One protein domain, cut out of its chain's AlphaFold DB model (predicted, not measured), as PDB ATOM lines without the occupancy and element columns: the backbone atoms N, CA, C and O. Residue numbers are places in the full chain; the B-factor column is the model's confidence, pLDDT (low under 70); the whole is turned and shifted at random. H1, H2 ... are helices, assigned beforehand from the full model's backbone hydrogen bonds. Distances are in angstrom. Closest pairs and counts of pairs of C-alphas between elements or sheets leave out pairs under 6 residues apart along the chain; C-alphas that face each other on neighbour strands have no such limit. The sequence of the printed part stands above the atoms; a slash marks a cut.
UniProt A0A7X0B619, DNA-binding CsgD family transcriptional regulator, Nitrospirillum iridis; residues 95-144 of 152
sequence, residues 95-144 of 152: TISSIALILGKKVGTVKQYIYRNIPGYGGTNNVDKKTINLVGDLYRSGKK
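Overview. This is residues 95 to 144 of the 152 residues of the protein "DNA-binding CsgD family transcriptional regulator" of Nitrospirillum iridis (UniProt A0A7X0B619). The model is a stretched chain with helices at its two ends: H3, the longest helix by residues, sits alone at one end, and H1 and H2 meet near their linked ends in a corner at the other. A long link, residues 118 to 128, spans the space between H2 and H3, and H3 packs on neither of the other helices. The printed part has 50 residues with three named helices, in the order H1, H2, H3, and no named strand; the class is all helix. It is extended, with a radius of gyration of the C-alphas of 15.7 A, and the C-alphas span 46 by 17 by 13 A, a rod in outline.

Arrangement. H3, residues 129 to 141, touches no helix. H2, residues 107 to 117, is apart from H3, though the two follow each other in the chain. H1, residues 96 to 102, is also apart from H3. H1 and H2 touch, with 8 pairs of C-alphas within 8 A; the closest C-alphas are those of Ala 100 and Val 107, 5.1 A apart. Their lines stand at a steep tilt of 68 degrees, only just short of about perpendicular, and they run opposite ways. In H1, H2 and H3 every O i to N i+4 pair is within hydrogen-bond range.

Along the chain. H3 has 13 residues and measures 18.3 A from its first to its last C-alpha, from Lys 129 at (135.580, 160.107, 16.290) to Ser 141 at (128.089, 144.814, 9.711). H2 has 11 residues and measures 15.4 A. H1 has 7 residues and measures 9.9 A, beginning with C-alpha 96 at (119.614, 181.592, 20.172).

Size, cuts and confidence. The two C-alphas farthest apart are those of Ile 102 and Ser 141, 46.9 A. The printed part has no cut. The link from H1 to H2 is tight, with 4 residues, and the link from H2 to H3 is long, with 11. Residues 126 to 131, of which 129 to 131 belong to H3, and residues 136 to 142, of which 136 to 141 belong to H3, stand free. The mean pLDDT of the printed part is 73.6, and 18 residues are under 70, among them residues 119 to 129.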
ATOM      1  N   THR A  95     122.606 184.905  22.227       87.44
ATOM      2  CA  THR A  95     121.842 183.689  22.527       87.44
ATOM      3  C   THR A  95     120.905 183.337  21.373       87.44
ATOM      4  O   THR A  95     120.411 184.213  20.671       87.44
ATOM      5  N   ILE A  96     120.557 182.054  21.216       86.06
ATOM      6  CA  ILE A  96     119.614 181.592  20.172       86.06
ATOM      7  C   ILE A  96     118.289 182.378  20.207       86.06
ATOM      8  O   ILE A  96     117.712 182.668  19.161       86.06
ATOM      9  N   SER A  97     117.809 182.729  21.403       84.00
ATOM     10  CA  SER A  97     116.595 183.533  21.579       84.00
ATOM     11  C   SER A  97     116.769 184.967  21.074       84.00
ATOM     12  O   SER A  97     115.877 185.476  20.403       84.00
ATOM     13  N   SER A  98     117.918 185.590  21.354       79.88
ATOM     14  CA  SER A  98     118.257 186.933  20.865       79.88
ATOM     15  C   SER A  98     118.405 186.950  19.342       79.88
ATOM     16  O   SER A  98     117.767 187.747  18.664       79.88
ATOM     17  N   ILE A  99     119.118 185.973  18.775       86.25
ATOM     18  CA  ILE A  99     119.264 185.800  17.321       86.25
ATOM     19  C   ILE A  99     117.895 185.658  16.648       86.25
ATOM     20  O   ILE A  99     117.635 186.256  15.607       86.25
ATOM     21  N   ALA A 100     116.986 184.884  17.242       84.69
ATOM     22  CA  ALA A 100     115.631 184.738  16.725       84.69
ATOM     23  C   ALA A 100     114.854 186.062  16.722       84.69
ATOM     24  O   ALA A 100     114.136 186.330  15.758       84.69
ATOM     25  N   LEU A 101     115.030 186.892  17.754       87.44
ATOM     26  CA  LEU A 101     114.440 188.227  17.817       87.44
ATOM     27  C   LEU A 101     115.028 189.152  16.741       87.44
ATOM     28  O   LEU A 101     114.263 189.744  15.984       87.44
ATOM     29  N   ILE A 102     116.360 189.212  16.628       83.44
ATOM     30  CA  ILE A 102     117.090 190.040  15.650       83.44
ATOM     31  C   ILE A 102     116.669 189.695  14.217       83.44
ATOM     32  O   ILE A 102     116.386 190.582  13.417       83.44
ATOM     33  N   LEU A 103     116.561 188.402  13.900       82.88
ATOM     34  CA  LEU A 103     116.203 187.925  12.560       82.88
ATOM     35  C   LEU A 103     114.686 187.884  12.301       82.88
ATOM     36  O   LEU A 103     114.254 187.473  11.219       82.88
ATOM     37  N   GLY A 104     113.856 188.226  13.296       83.06
ATOM     38  CA  GLY A 104     112.398 188.123  13.204       83.06
ATOM     39  C   GLY A 104     111.908 186.696  12.919       83.06
ATOM     40  O   GLY A 104     110.943 186.491  12.178       83.06
ATOM     41  N   LYS A 105     112.598 185.679  13.449       86.31
ATOM     42  CA  LYS A 105     112.291 184.255  13.233       86.31
ATOM     43  C   LYS A 105     111.836 183.579  14.520       86.31
ATOM     44  O   LYS A 105     112.057 184.039  15.632       86.31
ATOM     45  N   LYS A 106     111.222 182.403  14.375       88.00
ATOM     46  CA  LYS A 106     110.907 181.547  15.525       88.00
ATOM     47  C   LYS A 106     112.194 180.951  16.095       88.00
ATOM     48  O   LYS A 106     113.001 180.403  15.345       88.00
ATOM     49  N   VAL A 107     112.318 180.940  17.423       84.62
ATOM     50  CA  VAL A 107     113.457 180.339  18.146       84.62
ATOM     51  C   VAL A 107     113.728 178.904  17.688       84.62
ATOM     52  O   VAL A 107     114.871 178.539  17.433       84.62
ATOM     53  N   GLY A 108     112.679 178.095  17.507       84.56
ATOM     54  CA  GLY A 108     112.812 176.718  17.024       84.56
ATOM     55  C   GLY A 108     113.438 176.615  15.629       84.56
ATOM     56  O   GLY A 108     114.250 175.724  15.395       84.56
ATOM     57  N   THR A 109     113.120 177.548  14.726       83.38
ATOM     58  CA  THR A 109     113.696 177.609  13.375       83.38
ATOM     59  C   THR A 109     115.184 177.924  13.435       83.38
ATOM     60  O   THR A 109     115.973 177.211  12.821       83.38
ATOM     61  N   VAL A 110     115.575 178.933  14.217       84.12
ATOM     62  CA  VAL A 110     116.986 179.306  14.403       84.12
ATOM     63  C   VAL A 110     117.757 178.167  15.073       84.12
ATOM     64  O   VAL A 110     118.784 177.736  14.561       84.12
ATOM     65  N   LYS A 111     117.221 177.583  16.151       85.56
ATOM     66  CA  LYS A 111     117.818 176.428  16.839       85.56
ATOM     67  C   LYS A 111     118.049 175.248  15.894       85.56
ATOM     68  O   LYS A 111     119.133 174.674  15.869       85.56
ATOM     69  N   GLN A 112     117.032 174.881  15.114       83.38
ATOM     70  CA  GLN A 112     117.121 173.776  14.162       83.38
ATOM     71  C   GLN A 112     118.113 174.072  13.036       83.38
ATOM     72  O   GLN A 112     118.815 173.165  12.596       83.38
ATOM     73  N   TYR A 113     118.171 175.324  12.579       83.69
ATOM     74  CA  TYR A 113     119.134 175.762  11.582       83.69
ATOM     75  C   TYR A 113     120.568 175.623  12.095       83.69
ATOM     76  O   TYR A 113     121.371 174.948  11.453       83.69
ATOM     77  N   ILE A 114     120.855 176.192  13.271       82.88
ATOM     78  CA  ILE A 114     122.166 176.122  13.924       82.88
ATOM     79  C   ILE A 114     122.598 174.656  14.044       82.88
ATOM     80  O   ILE A 114     123.666 174.290  13.568       82.88
ATOM     81  N   TYR A 115     121.721 173.791  14.565       82.19
ATOM     82  CA  TYR A 115     122.034 172.375  14.790       82.19
ATOM     83  C   TYR A 115     122.319 171.555  13.533       82.19
ATOM     84  O   TYR A 115     122.914 170.483  13.626       82.19
ATOM     85  N   ARG A 116     121.851 172.009  12.368       73.44
ATOM     86  CA  ARG A 116     122.030 171.302  11.093       73.44
ATOM     87  C   ARG A 116     123.213 171.815  10.287       73.44
ATOM     88  O   ARG A 116     123.745 171.057   9.485       73.44
ATOM     89  N   ASN A 117     123.576 173.083  10.464       74.56
ATOM     90  CA  ASN A 117     124.463 173.778   9.535       74.56
ATOM     91  C   ASN A 117     125.737 174.322  10.187       74.56
ATOM     92  O   ASN A 117     126.697 174.569   9.463       74.56
ATOM     93  N   ILE A 118     125.762 174.499  11.513       73.56
ATOM     94  CA  ILE A 118     126.887 175.110  12.228       73.56
ATOM     95  C   ILE A 118     127.563 174.048  13.108       73.56
ATOM     96  O   ILE A 118     126.985 173.611  14.109       73.56
ATOM     97  N   PRO A 119     128.790 173.616  12.763       67.62
ATOM     98  CA  PRO A 119     129.571 172.705  13.596       67.62
ATOM     99  C   PRO A 119     129.770 173.268  15.011       67.62
ATOM    100  O   PRO A 119     129.941 174.472  15.186       67.62
ATOM    101  N   GLY A 120     129.757 172.417  16.039       66.69
ATOM    102  CA  GLY A 120     129.912 172.843  17.439       66.69
ATOM    103  C   GLY A 120     128.600 173.128  18.180       66.69
ATOM    104  O   GLY A 120     128.575 173.065  19.407       66.69
ATOM    105  N   TYR A 121     127.483 173.314  17.468       61.31
ATOM    106  CA  TYR A 121     126.160 173.479  18.071       61.31
ATOM    107  C   TYR A 121     125.198 172.407  17.548       61.31
ATOM    108  O   TYR A 121     124.929 172.346  16.362       61.31
ATOM    109  N   GLY A 122     124.701 171.522  18.419       52.16
ATOM    110  CA  GLY A 122     123.860 170.368  18.051       52.16
ATOM    111  C   GLY A 122     124.389 169.053  18.631       52.16
ATOM    112  O   GLY A 122     125.591 168.884  18.807       52.16
ATOM    113  N   GLY A 123     123.503 168.116  18.978       49.06
ATOM    114  CA  GLY A 123     123.825 166.886  19.732       49.06
ATOM    115  C   GLY A 123     124.784 165.887  19.065       49.06
ATOM    116  O   GLY A 123     124.954 164.785  19.573       49.06
ATOM    117  N   THR A 124     125.412 166.240  17.945       46.69
ATOM    118  CA  THR A 124     126.474 165.464  17.293       46.69
ATOM    119  C   THR A 124     127.883 165.895  17.713       46.69
ATOM    120  O   THR A 124     128.837 165.188  17.414       46.69
ATOM    121  N   ASN A 125     128.034 166.995  18.462       47.94
ATOM    122  CA  ASN A 125     129.347 167.491  18.907       47.94
ATOM    123  C   ASN A 125     129.950 166.721  20.093       47.94
ATOM    124  O   ASN A 125     131.137 166.860  20.361       47.94
ATOM    125  N   ASN A 126     129.165 165.864  20.757       49.75
ATOM    126  CA  ASN A 126     129.661 164.935  21.781       49.75
ATOM    127  C   ASN A 126     129.902 163.520  21.235       49.75
ATOM    128  O   ASN A 126     130.148 162.592  22.002       49.75
ATOM    129  N   VAL A 127     129.805 163.328  19.919       54.31
ATOM    130  CA  VAL A 127     130.084 162.039  19.294       54.31
ATOM    131  C   VAL A 127     131.554 162.057  18.904       54.31
ATOM    132  O   VAL A 127     131.930 162.614  17.874       54.31
ATOM    133  N   ASP A 128     132.405 161.506  19.769       62.56
ATOM    134  CA  ASP A 128     133.831 161.407  19.475       62.56
ATOM    135  C   ASP A 128     134.063 160.635  18.157       62.56
ATOM    136  O   ASP A 128     133.220 159.857  17.689       62.56
ATOM    137  N   LYS A 129     135.228 160.832  17.528       67.06
ATOM    138  CA  LYS A 129     135.580 160.107  16.290       67.06
ATOM    139  C   LYS A 129     135.434 158.587  16.451       67.06
ATOM    140  O   LYS A 129     135.119 157.907  15.478       67.06
ATOM    141  N   LYS A 130     135.629 158.052  17.663       72.94
ATOM    142  CA  LYS A 130     135.454 156.621  17.947       72.94
ATOM    143  C   LYS A 130     133.994 156.188  17.825       72.94
ATOM    144  O   LYS A 130     133.734 155.138  17.256       72.94
ATOM    145  N   THR A 131     133.052 156.993  18.292       69.00
ATOM    146  CA  THR A 131     131.616 156.721  18.275       69.00
ATOM    147  C   THR A 131     131.079 156.835  16.852       69.00
ATOM    148  O   THR A 131     130.289 155.991  16.438       69.00
ATOM    149  N   ILE A 132     131.572 157.795  16.060       68.69
ATOM    150  CA  ILE A 132     131.267 157.884  14.620       68.69
ATOM    151  C   ILE A 132     131.743 156.620  13.892       68.69
ATOM    152  O   ILE A 132     130.968 155.998  13.164       68.69
ATOM    153  N   ASN A 133     132.993 156.208  14.125       75.19
ATOM    154  CA  ASN A 133     133.564 155.014  13.500       75.19
ATOM    155  C   ASN A 133     132.818 153.741  13.923       75.19
ATOM    156  O   ASN A 133     132.452 152.940  13.068       75.19
ATOM    157  N   LEU A 134     132.502 153.604  15.214       76.00
ATOM    158  CA  LEU A 134     131.726 152.488  15.753       76.00
ATOM    159  C   LEU A 134     130.345 152.388  15.094       76.00
ATOM    160  O   LEU A 134     129.944 151.308  14.668       76.00
ATOM    161  N   VAL A 135     129.620 153.503  14.976       68.50
ATOM    162  CA  VAL A 135     128.314 153.532  14.298       68.50
ATOM    163  C   VAL A 135     128.457 153.144  12.823       68.50
ATOM    164  O   VAL A 135     127.651 152.356  12.325       68.50
ATOM    165  N   GLY A 136     129.496 153.626  12.135       69.62
ATOM    166  CA  GLY A 136     129.793 153.260  10.747       69.62
ATOM    167  C   GLY A 136     130.120 151.773  10.553       69.62
ATOM    168  O   GLY A 136     129.689 151.170   9.568       69.62
ATOM    169  N   ASP A 137     130.844 151.156  11.487       76.81
ATOM    170  CA  ASP A 137     131.168 149.721  11.473       76.81
ATOM    171  C   ASP A 137     129.942 148.852  11.775       76.81
ATOM    172  O   ASP A 137     129.729 147.802  11.161       76.81
ATOM    173  N   LEU A 138     129.076 149.306  12.681       70.62
ATOM    174  CA  LEU A 138     127.813 148.639  12.993       70.62
ATOM    175  C   LEU A 138     126.845 148.669  11.809       70.62
ATOM    176  O   LEU A 138     126.236 147.648  11.488       70.62
ATOM    177  N   TYR A 139     126.759 149.804  11.113       67.69
ATOM    178  CA  TYR A 139     125.943 149.926   9.908       67.69
ATOM    179  C   TYR A 139     126.443 148.995   8.795       67.69
ATOM    180  O   TYR A 139     125.649 148.290   8.176       67.69
ATOM    181  N   ARG A 140     127.768 148.924   8.592       74.19
ATOM    182  CA  ARG A 140     128.402 148.024   7.611       74.19
ATOM    183  C   ARG A 140     128.259 146.543   7.958       74.19
ATOM    184  O   ARG A 140     128.155 145.720   7.057       74.19
ATOM    185  N   SER A 141     128.241 146.199   9.244       75.88
ATOM    186  CA  SER A 141     128.089 144.814   9.711       75.88
ATOM    187  C   SER A 141     126.633 144.362   9.879       75.88
ATOM    188  O   SER A 141     126.396 143.198  10.196       75.88
ATOM    189  N   GLY A 142     125.653 145.259   9.698       71.12
ATOM    190  CA  GLY A 142     124.224 144.961   9.851       71.12
ATOM    191  C   GLY A 142     123.774 144.697  11.297       71.12
ATOM    192  O   GLY A 142     122.642 144.264  11.522       71.12
ATOM    193  N   LYS A 143     124.630 144.948  12.296       65.00
ATOM    194  CA  LYS A 143     124.333 144.700  13.714       65.00
ATOM    195  C   LYS A 143     123.719 145.944  14.364       65.00
ATOM    196  O   LYS A 143     124.303 147.022  14.339       65.00
ATOM    197  N   LYS A 144     122.546 145.802  14.993       55.91
ATOM    198  CA  LYS A 144     121.903 146.881  15.769       55.91
ATOM    199  C   LYS A 144     122.472 146.945  17.191       55.91
ATOM    200  O   LYS A 144     122.668 145.905  17.817       55.91
TER     201      LYS A 144